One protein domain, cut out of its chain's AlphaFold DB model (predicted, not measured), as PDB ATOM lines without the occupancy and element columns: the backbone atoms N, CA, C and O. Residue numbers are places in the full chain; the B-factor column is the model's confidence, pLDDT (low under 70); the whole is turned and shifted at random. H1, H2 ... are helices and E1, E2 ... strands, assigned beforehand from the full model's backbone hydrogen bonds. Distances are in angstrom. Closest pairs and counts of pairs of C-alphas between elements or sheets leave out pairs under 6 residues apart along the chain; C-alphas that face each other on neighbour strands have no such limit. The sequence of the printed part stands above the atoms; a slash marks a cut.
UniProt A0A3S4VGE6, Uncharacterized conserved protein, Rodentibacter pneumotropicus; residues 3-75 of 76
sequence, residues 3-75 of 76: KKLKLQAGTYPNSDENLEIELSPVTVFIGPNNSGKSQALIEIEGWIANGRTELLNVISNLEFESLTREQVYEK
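This is residues 3 to 75 of the 76 residues of the protein "Uncharacterized conserved protein" of Rodentibacter pneumotropicus (UniProt A0A3S4VGE6). A small sheet of three short strands has one helix, H1, lying slantwise over one face, and a thin tail with the short helix H2 sticks out, its residues 67 to 75 standing free. Two long stretches without a named element, residues 8 to 19 and residues 23 to 36, loop out from the body. The printed part has 73 residues, with three named strands and two named helices in the order E1, E2, H1, E3, H2; the sheet runs E2, E1, E3, all antiparallel. The class is mixed, helices and strands, with under half of the residues in named elements. The whole is loose, with a radius of gyration of the C-alphas of 14.5 A, and spans 47 by 22 by 22 A, the tail making much of the length.

E1, residues 3 to 7, is the inner strand of the sheet. E2, residues 20 to 22, is an edge strand and forms a hairpin with E1, antiparallel at 157 degrees; N 21 and O 5 are 2.8 A apart, within hydrogen-bond range. H1, residues 37 to 50, is on the sheet at a height over the sheet of 10.2 A. E3, residues 59 to 64, is the other edge strand, antiparallel to E1 at 174 degrees, with N 60 and O 6 2.8 A apart and N 3 and O 63 2.9 A apart, both within hydrogen-bond range. H1 lies over E1 and E3 and runs slantwise to the strands, at 51 degrees to E3 on the local plane. The closest C-alphas of H1 and E3 are those of Ala 40 and Ile 59, 6.4 A apart. E2, H1 and E3 form a split strand-helix-strand unit, two strands running the same way with a helix between them in the chain and E1 between them in the sheet; its crossover is right-handed. H2, residues 69 to 73, is not on the sheet and is apart from E1, E2 and H1. Every O i to N i+4 pair is within hydrogen-bond range in H1 and H2.

E1 begins at C-alpha 3, (105.446, -15.982, 20.452), and is 13.6 A long. E2 measures 6.9 A. H1 runs 20.0 A from C-alpha 37 at (98.936, -9.425, 4.778). E3 is 13.9 A long. H2, 6.4 A long, ends at C-alpha 73, (99.159, -17.459, 41.129).

The two C-alphas farthest apart are those of Asn 14 and Glu 74, 47.9 A. Without residues 67 to 75 the body spans 32 by 23 by 21 A. The printed part has no cut. The links from E1 to E2 and from E2 to H1 are long, that from H1 to E3 is short, and that from E3 to H2 is tight. The mean pLDDT of the printed part is 87.3, with residues 52 to 55 and 74 to 75 under 70.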
ATOM      1  N   LYS A   3     104.010 -15.666  20.392       93.69
ATOM      2  CA  LYS A   3     105.446 -15.982  20.452       93.69
ATOM      3  C   LYS A   3     106.047 -16.241  19.079       93.69
ATOM      4  O   LYS A   3     107.054 -15.641  18.721       93.69
ATOM      5  N   LYS A   4     105.452 -17.153  18.314       95.50
ATOM      6  CA  LYS A   4     105.993 -17.585  17.024       95.50
ATOM      7  C   LYS A   4     104.867 -17.782  16.025       95.50
ATOM      8  O   LYS A   4     103.789 -18.257  16.375       95.50
ATOM      9  N   LEU A   5     105.141 -17.421  14.782       93.81
ATOM     10  CA  LEU A   5     104.257 -17.591  13.643       93.81
ATOM     11  C   LEU A   5     104.937 -18.480  12.604       93.81
ATOM     12  O   LEU A   5     106.096 -18.248  12.266       93.81
ATOM     13  N   LYS A   6     104.212 -19.456  12.057       93.62
ATOM     14  CA  LYS A   6     104.678 -20.266  10.929       93.62
ATOM     15  C   LYS A   6     103.788 -20.042   9.719       93.62
ATOM     16  O   LYS A   6     102.606 -20.389   9.748       93.62
ATOM     17  N   LEU A   7     104.344 -19.491   8.651       92.25
ATOM     18  CA  LEU A   7     103.625 -19.249   7.403       92.25
ATOM     19  C   LEU A   7     103.528 -20.531   6.574       92.25
ATOM     20  O   LEU A   7     104.378 -21.400   6.689       92.25
ATOM     21  N   GLN A   8     102.508 -20.648   5.730       89.44
ATOM     22  CA  GLN A   8     102.422 -21.702   4.710       89.44
ATOM     23  C   GLN A   8     103.490 -21.522   3.618       89.44
ATOM     24  O   GLN A   8     103.895 -22.480   2.975       89.44
ATOM     25  N   ALA A   9     103.942 -20.284   3.398       87.88
ATOM     26  CA  ALA A   9     104.978 -19.967   2.424       87.88
ATOM     27  C   ALA A   9     106.385 -20.172   3.003       87.88
ATOM     28  O   ALA A   9     106.636 -19.858   4.168       87.88
ATOM     29  N   GLY A  10     107.308 -20.638   2.162       86.00
ATOM     30  CA  GLY A  10     108.739 -20.701   2.454       86.00
ATOM     31  C   GLY A  10     109.507 -19.443   2.041       86.00
ATOM     32  O   GLY A  10     108.943 -18.472   1.535       86.00
ATOM     33  N   THR A  11     110.824 -19.461   2.241       81.75
ATOM     34  CA  THR A  11     111.732 -18.348   1.898       81.75
ATOM     35  C   THR A  11     112.034 -18.234   0.403       81.75
ATOM     36  O   THR A  11     112.428 -17.164  -0.058       81.75
ATOM     37  N   TYR A  12     111.838 -19.308  -0.366       81.69
ATOM     38  CA  TYR A  12     112.040 -19.353  -1.814       81.69
ATOM     39  C   TYR A  12     110.985 -20.245  -2.498       81.69
ATOM     40  O   TYR A  12     110.381 -21.101  -1.844       81.69
ATOM     41  N   PRO A  13     110.732 -20.060  -3.810       79.00
ATOM     42  CA  PRO A  13     109.792 -20.898  -4.555       79.00
ATOM     43  C   PRO A  13     110.179 -22.383  -4.506       79.00
ATOM     44  O   PRO A  13     111.349 -22.709  -4.685       79.00
ATOM     45  N   ASN A  14     109.198 -23.272  -4.327       77.19
ATOM     46  CA  ASN A  14     109.377 -24.730  -4.195       77.19
ATOM     47  C   ASN A  14     110.162 -25.191  -2.952       77.19
ATOM     48  O   ASN A  14     110.609 -26.332  -2.906       77.19
ATOM     49  N   SER A  15     110.340 -24.325  -1.953       78.94
ATOM     50  CA  SER A  15     110.756 -24.762  -0.621       78.94
ATOM     51  C   SER A  15     109.653 -25.618   0.001       78.94
ATOM     52  O   SER A  15     108.528 -25.138   0.142       78.94
ATOM     53  N   ASP A  16     109.986 -26.835   0.427       76.00
ATOM     54  CA  ASP A  16     109.109 -27.655   1.278       76.00
ATOM     55  C   ASP A  16     109.072 -27.135   2.730       76.00
ATOM     56  O   ASP A  16     108.247 -27.555   3.542       76.00
ATOM     57  N   GLU A  17     109.972 -26.207   3.075       85.62
ATOM     58  CA  GLU A  17     110.045 -25.608   4.402       85.62
ATOM     59  C   GLU A  17     109.233 -24.315   4.485       85.62
ATOM     60  O   GLU A  17     109.531 -23.311   3.830       85.62
ATOM     61  N   ASN A  18     108.231 -24.348   5.357       89.88
ATOM     62  CA  ASN A  18     107.451 -23.207   5.820       89.88
ATOM     63  C   ASN A  18     108.323 -22.213   6.611       89.88
ATOM     64  O   ASN A  18     109.064 -22.614   7.510       89.88
ATOM     65  N   LEU A  19     108.174 -20.912   6.346       91.88
ATOM     66  CA  LEU A  19     108.894 -19.858   7.061       91.88
ATOM     67  C   LEU A  19     108.378 -19.707   8.501       91.88
ATOM     68  O   LEU A  19     107.193 -19.454   8.729       91.88
ATOM     69  N   GLU A  20     109.292 -19.792   9.467       93.62
ATOM     70  CA  GLU A  20     109.036 -19.502  10.880       93.62
ATOM     71  C   GLU A  20     109.585 -18.131  11.283       93.62
ATOM     72  O   GLU A  20     110.703 -17.761  10.930       93.62
ATOM     73  N   ILE A  21     108.790 -17.385  12.049       92.88
ATOM     74  CA  ILE A  21     109.098 -16.027  12.500       92.88
ATOM     75  C   ILE A  21     108.849 -15.951  14.005       92.88
ATOM     76  O   ILE A  21     107.731 -16.190  14.467       92.88
ATOM     77  N   GLU A  22     109.877 -15.588  14.771       94.31
ATOM     78  CA  GLU A  22     109.700 -15.183  16.167       94.31
ATOM     79  C   GLU A  22     109.124 -13.770  16.219       94.31
ATOM     80  O   GLU A  22     109.626 -12.844  15.578       94.31
ATOM     81  N   LEU A  23     108.026 -13.619  16.952       93.44
ATOM     82  CA  LEU A  23     107.302 -12.365  17.038       93.44
ATOM     83  C   LEU A  23     107.925 -11.488  18.118       93.44
ATOM     84  O   LEU A  23     108.151 -11.916  19.250       93.44
ATOM     85  N   SER A  24     108.161 -10.232  17.764       90.12
ATOM     86  CA  SER A  24     108.509  -9.194  18.724       90.12
ATOM     87  C   SER A  24     107.233  -8.487  19.210       90.12
ATOM     88  O   SER A  24     106.180  -8.607  18.569       90.12
ATOM     89  N   PRO A  25     107.307  -7.682  20.290       88.50
ATOM     90  CA  PRO A  25     106.171  -6.885  20.759       88.50
ATOM     91  C   PRO A  25     105.535  -5.997  19.677       88.50
ATOM     92  O   PRO A  25     104.351  -5.684  19.764       88.50
ATOM     93  N   VAL A  26     106.305  -5.604  18.654       91.44
ATOM     94  CA  VAL A  26     105.810  -4.879  17.478       91.44
ATOM     95  C   VAL A  26     106.332  -5.552  16.212       91.44
ATOM     96  O   VAL A  26     107.464  -5.327  15.786       91.44
ATOM     97  N   THR A  27     105.476  -6.350  15.582       91.81
ATOM     98  CA  THR A  27     105.766  -7.009  14.302       91.81
ATOM     99  C   THR A  27     104.971  -6.340  13.183       91.81
ATOM    100  O   THR A  27     103.764  -6.142  13.310       91.81
ATOM    101  N   VAL A  28     105.635  -5.991  12.077       93.81
ATOM    102  CA  VAL A  28     105.016  -5.303  10.931       93.81
ATOM    103  C   VAL A  28     105.096  -6.185   9.687       93.81
ATOM    104  O   VAL A  28     106.182  -6.588   9.278       93.81
ATOM    105  N   PHE A  29     103.952  -6.446   9.051       92.12
ATOM    106  CA  PHE A  29     103.883  -7.165   7.777       92.12
ATOM    107  C   PHE A  29     103.922  -6.193   6.594       92.12
ATOM    108  O   PHE A  29     103.063  -5.319   6.469       92.12
ATOM    109  N   ILE A  30     104.885  -6.375   5.687       94.12
ATOM    110  CA  ILE A  30     105.093  -5.529   4.502       94.12
ATOM    111  C   ILE A  30     105.144  -6.418   3.253       94.12
ATOM    112  O   ILE A  30     105.665  -7.527   3.293       94.12
ATOM    113  N   GLY A  31     104.581  -5.950   2.138       91.94
ATOM    114  CA  GLY A  31     104.545  -6.692   0.875       91.94
ATOM    115  C   GLY A  31     103.567  -6.085  -0.136       91.94
ATOM    116  O   GLY A  31     102.792  -5.196   0.234       91.94
ATOM    117  N   PRO A  32     103.549  -6.562  -1.393       95.75
ATOM    118  CA  PRO A  32     102.669  -6.049  -2.447       95.75
ATOM    119  C   PRO A  32     101.182  -6.315  -2.165       95.75
ATOM    120  O   PRO A  32     100.817  -7.065  -1.257       95.75
ATOM    121  N   ASN A  33     100.284  -5.688  -2.926       94.06
ATOM    122  CA  ASN A  33      98.851  -5.972  -2.814       94.06
ATOM    123  C   ASN A  33      98.572  -7.465  -3.040       94.06
ATOM    124  O   ASN A  33      99.268  -8.120  -3.811       94.06
ATOM    125  N   ASN A  34      97.568  -7.998  -2.338       90.81
ATOM    126  CA  ASN A  34      97.186  -9.414  -2.397       90.81
ATOM    127  C   ASN A  34      98.250 -10.414  -1.885       90.81
ATOM    128  O   ASN A  34      98.090 -11.617  -2.045       90.81
ATOM    129  N   SER A  35      99.311  -9.954  -1.212       91.56
ATOM    130  CA  SER A  35     100.365 -10.825  -0.659       91.56
ATOM    131  C   SER A  35      99.984 -11.561   0.640       91.56
ATOM    132  O   SER A  35     100.866 -11.992   1.372       91.56
ATOM    133  N   GLY A  36      98.700 -11.611   1.002       93.12
ATOM    134  CA  GLY A  36      98.235 -12.289   2.219       93.12
ATOM    135  C   GLY A  36      98.365 -11.507   3.535       93.12
ATOM    136  O   GLY A  36      98.028 -12.057   4.573       93.12
ATOM    137  N   LYS A  37      98.781 -10.227   3.534       95.38
ATOM    138  CA  LYS A  37      98.936  -9.425   4.778       95.38
ATOM    139  C   LYS A  37      97.650  -9.326   5.608       95.38
ATOM    140  O   LYS A  37      97.642  -9.689   6.776       95.38
ATOM    141  N   SER A  38      96.565  -8.829   5.011       94.81
ATOM    142  CA  SER A  38      95.280  -8.687   5.710       94.81
ATOM    143  C   SER A  38      94.704 -10.048   6.096       94.81
ATOM    144  O   SER A  38      94.167 -10.190   7.186       94.81
ATOM    145  N   GLN A  39      94.883 -11.054   5.235       94.25
ATOM    146  CA  GLN A  39      94.458 -12.426   5.502       94.25
ATOM    147  C   GLN A  39      95.194 -13.024   6.710       94.25
ATOM    148  O   GLN A  39      94.551 -13.619   7.562       94.25
ATOM    149  N   ALA A  40      96.506 -12.801   6.843       93.00
ATOM    150  CA  ALA A  40      97.271 -13.223   8.014       93.00
ATOM    151  C   ALA A  40      96.721 -12.605   9.308       93.00
ATOM    152  O   ALA A  40      96.596 -13.298  10.311       93.00
ATOM    153  N   LEU A  41      96.354 -11.317   9.295       93.94
ATOM    154  CA  LEU A  41      95.769 -10.658  10.468       93.94
ATOM    155  C   LEU A  41      94.381 -11.215  10.823       93.94
ATOM    156  O   LEU A  41      94.106 -11.417  12.003       93.94
ATOM    157  N   ILE A  42      93.540 -11.496   9.822       93.19
ATOM    158  CA  ILE A  42      92.229 -12.146  10.011       93.19
ATOM    159  C   ILE A  42      92.410 -13.555  10.586       93.19
ATOM    160  O   ILE A  42      91.716 -13.938  11.520       93.19
ATOM    161  N   GLU A  43      93.373 -14.322  10.071       93.06
ATOM    162  CA  GLU A  43      93.683 -15.655  10.588       93.06
ATOM    163  C   GLU A  43      94.189 -15.580  12.038       93.06
ATOM    164  O   GLU A  43      93.679 -16.311  12.882       93.06
ATOM    165  N   ILE A  44      95.106 -14.663  12.378       92.38
ATOM    166  CA  ILE A  44      95.566 -14.459  13.769       92.38
ATOM    167  C   ILE A  44      94.391 -14.140  14.702       92.38
ATOM    168  O   ILE A  44      94.312 -14.701  15.794       92.38
ATOM    169  N   GLU A  45      93.479 -13.259  14.286       92.50
ATOM    170  CA  GLU A  45      92.281 -12.927  15.063       92.50
ATOM    171  C   GLU A  45      91.395 -14.159  15.276       92.50
ATOM    172  O   GLU A  45      91.031 -14.448  16.416       92.50
ATOM    173  N   GLY A  46      91.173 -14.956  14.229       90.94
ATOM    174  CA  GLY A  46      90.439 -16.216  14.310       90.94
ATOM    175  C   GLY A  46      91.037 -17.195  15.324       90.94
ATOM    176  O   GLY A  46      90.294 -17.744  16.139       90.94
ATOM    177  N   TRP A  47      92.367 -17.357  15.335       90.38
ATOM    178  CA  TRP A  47      93.069 -18.200  16.316       90.38
ATOM    179  C   TRP A  47      92.853 -17.737  17.755       90.38
ATOM    180  O   TRP A  47      92.723 -18.563  18.656       90.38
ATOM    181  N   ILE A  48      92.836 -16.423  17.978       89.69
ATOM    182  CA  ILE A  48      92.676 -15.833  19.309       89.69
ATOM    183  C   ILE A  48      91.220 -15.927  19.777       89.69
ATOM    184  O   ILE A  48      90.972 -16.294  20.923       89.69
ATOM    185  N   ALA A  49      90.268 -15.586  18.911       90.56
ATOM    186  CA  ALA A  49      88.858 -15.483  19.270       90.56
ATOM    187  C   ALA A  49      88.171 -16.852  19.369       90.56
ATOM    188  O   ALA A  49      87.366 -17.074  20.271       90.56
ATOM    189  N   ASN A  50      88.494 -17.767  18.453       87.88
ATOM    190  CA  ASN A  50      87.735 -19.003  18.248       87.88
ATOM    191  C   ASN A  50      88.584 -20.275  18.424       87.88
ATOM    192  O   ASN A  50      88.058 -21.383  18.318       87.88
ATOM    193  N   GLY A  51      89.887 -20.143  18.695       82.25
ATOM    194  CA  GLY A  51      90.831 -21.258  18.636       82.25
ATOM    195  C   GLY A  51      91.175 -21.634  17.193       82.25
ATOM    196  O   GLY A  51      91.012 -20.837  16.273       82.25
ATOM    197  N   ARG A  52      91.688 -22.849  16.964       68.62
ATOM    198  CA  ARG A  52      92.106 -23.272  15.617       68.62
ATOM    199  C   ARG A  52      90.885 -23.427  14.703       68.62
ATOM    200  O   ARG A  52      90.148 -24.403  14.815       68.62
ATOM    201  N   THR A  53      90.688 -22.460  13.817       63.00
ATOM    202  CA  THR A  53      89.659 -22.476  12.772       63.00
ATOM    203  C   THR A  53      90.160 -23.206  11.514       63.00
ATOM    204  O   THR A  53      91.264 -23.750  11.521       63.00
ATOM    205  N   GLU A  54      89.299 -23.309  10.492       63.44
ATOM    206  CA  GLU A  54      89.422 -24.114   9.258       63.44
ATOM    207  C   GLU A  54      90.741 -23.969   8.460       63.44
ATOM    208  O   GLU A  54      91.658 -23.268   8.864       63.44
ATOM    209  N   LEU A  55      90.847 -24.644   7.303       63.25
ATOM    210  CA  LEU A  55      92.008 -24.619   6.396       63.25
ATOM    211  C   LEU A  55      92.547 -23.193   6.168       63.25
ATOM    212  O   LEU A  55      91.969 -22.392   5.436       63.25
ATOM    213  N   LEU A  56      93.679 -22.901   6.805       73.81
ATOM    214  CA  LEU A  56      94.335 -21.597   6.779       73.81
ATOM    215  C   LEU A  56      95.190 -21.461   5.521       73.81
ATOM    216  O   LEU A  56      95.997 -22.345   5.207       73.81
ATOM    217  N   ASN A  57      95.053 -20.331   4.829       83.88
ATOM    218  CA  ASN A  57      95.718 -20.099   3.549       83.88
ATOM    219  C   ASN A  57      97.101 -19.466   3.715       83.88
ATOM    220  O   ASN A  57      97.947 -19.611   2.833       83.88
ATOM    221  N   VAL A  58      97.341 -18.753   4.822       92.19
ATOM    222  CA  VAL A  58      98.588 -18.007   5.037       92.19
ATOM    223  C   VAL A  58      99.368 -18.531   6.233       92.19
ATOM    224  O   VAL A  58     100.589 -18.655   6.151       92.19
ATOM    225  N   ILE A  59      98.695 -18.861   7.331       91.81
ATOM    226  CA  ILE A  59      99.322 -19.263   8.591       91.81
ATOM    227  C   ILE A  59      99.128 -20.760   8.803       91.81
ATOM    228  O   ILE A  59      98.016 -21.247   8.894       91.81
ATOM    229  N   SER A  60     100.213 -21.511   8.930       91.12
ATOM    230  CA  SER A  60     100.153 -22.951   9.213       91.12
ATOM    231  C   SER A  60     100.090 -23.259  10.713       91.12
ATOM    232  O   SER A  60      99.454 -24.233  11.126       91.12
ATOM    233  N   ASN A  61     100.738 -22.424  11.535       91.81
ATOM    234  CA  ASN A  61     100.757 -22.559  12.987       91.81
ATOM    235  C   ASN A  61     100.973 -21.207  13.682       91.81
ATOM    236  O   ASN A  61     101.696 -20.347  13.168       91.81
ATOM    237  N   LEU A  62     100.395 -21.059  14.875       91.81
ATOM    238  CA  LEU A  62     100.579 -19.913  15.760       91.81
ATOM    239  C   LEU A  62     100.855 -20.413  17.178       91.81
ATOM    240  O   LEU A  62     100.060 -21.151  17.756       91.81
ATOM    241  N   GLU A  63     101.987 -20.005  17.743       92.69
ATOM    242  CA  GLU A  63     102.394 -20.391  19.088       92.69
ATOM    243  C   GLU A  63     102.210 -19.241  20.070       92.69
ATOM    244  O   GLU A  63     102.601 -18.094  19.820       92.69
ATOM    245  N   PHE A  64     101.665 -19.587  21.231       91.06
ATOM    246  CA  PHE A  64     101.468 -18.681  22.346       91.06
ATOM    247  C   PHE A  64     102.494 -18.977  23.433       91.06
ATOM    248  O   PHE A  64     102.783 -20.128  23.756       91.06
ATOM    249  N   GLU A  65     103.025 -17.923  24.031       89.62
ATOM    250  CA  GLU A  65     103.807 -18.026  25.249       89.62
ATOM    251  C   GLU A  65     102.911 -18.477  26.406       89.62
ATOM    252  O   GLU A  65     101.899 -17.833  26.710       89.62
ATOM    253  N   SER A  66     103.298 -19.590  27.029       85.38
ATOM    254  CA  SER A  66     102.666 -20.129  28.227       85.38
ATOM    255  C   SER A  66     103.028 -19.291  29.444       85.38
ATOM    256  O   SER A  66     104.197 -18.972  29.646       85.38
ATOM    257  N   LEU A  67     102.042 -19.011  30.292       85.69
ATOM    258  CA  LEU A  67     102.300 -18.422  31.601       85.69
ATOM    259  C   LEU A  67     103.001 -19.445  32.503       85.69
ATOM    260  O   LEU A  67     102.639 -20.625  32.502       85.69
ATOM    261  N   THR A  68     103.987 -19.001  33.282       87.56
ATOM    262  CA  THR A  68     104.574 -19.835  34.337       87.56
ATOM    263  C   THR A  68     103.586 -19.999  35.490       87.56
ATOM    264  O   THR A  68     102.625 -19.238  35.621       87.56
ATOM    265  N   ARG A  69     103.806 -20.999  36.353       84.75
ATOM    266  CA  ARG A  69     102.933 -21.218  37.517       84.75
ATOM    267  C   ARG A  69     102.888 -19.980  38.407       84.75
ATOM    268  O   ARG A  69     101.815 -19.579  38.834       84.75
ATOM    269  N   GLU A  70     104.030 -19.347  38.622       86.75
ATOM    270  CA  GLU A  70     104.177 -18.150  39.447       86.75
ATOM    271  C   GLU A  70     103.316 -17.002  38.896       86.75
ATOM    272  O   GLU A  70     102.523 -16.425  39.632       86.75
ATOM    273  N   GLN A  71     103.349 -16.766  37.579       83.25
ATOM    274  CA  GLN A  71     102.538 -15.739  36.910       83.25
ATOM    275  C   GLN A  71     101.025 -15.995  36.985       83.25
ATOM    276  O   GLN A  71     100.231 -15.057  36.888       83.25
ATOM    277  N   VAL A  72     100.609 -17.258  37.122       83.31
ATOM    278  CA  VAL A  72      99.197 -17.634  37.279       83.31
ATOM    279  C   VAL A  72      98.706 -17.350  38.702       83.31
ATOM    280  O   VAL A  72      97.571 -16.906  38.866       83.31
ATOM    281  N   TYR A  73      99.546 -17.574  39.717       81.94
ATOM    282  CA  TYR A  73      99.159 -17.459  41.129       81.94
ATOM    283  C   TYR A  73      99.487 -16.103  41.779       81.94
ATOM    284  O   TYR A  73      98.867 -15.784  42.783       81.94
ATOM    285  N   GLU A  74     100.367 -15.270  41.206       69.06
ATOM    286  CA  GLU A  74     100.632 -13.892  41.684       69.06
ATOM    287  C   GLU A  74      99.494 -12.892  41.400       69.06
ATOM    288  O   GLU A  74      99.539 -11.749  41.851       69.06
ATOM    289  N   LYS A  75      98.465 -13.285  40.638       54.69
ATOM    290  CA  LYS A  75      97.322 -12.418  40.301       54.69
ATOM    291  C   LYS A  75      96.168 -12.438  41.319       54.69
ATOM    292  O   LYS A  75      95.113 -11.876  41.017       54.69
TER     293      LYS A  75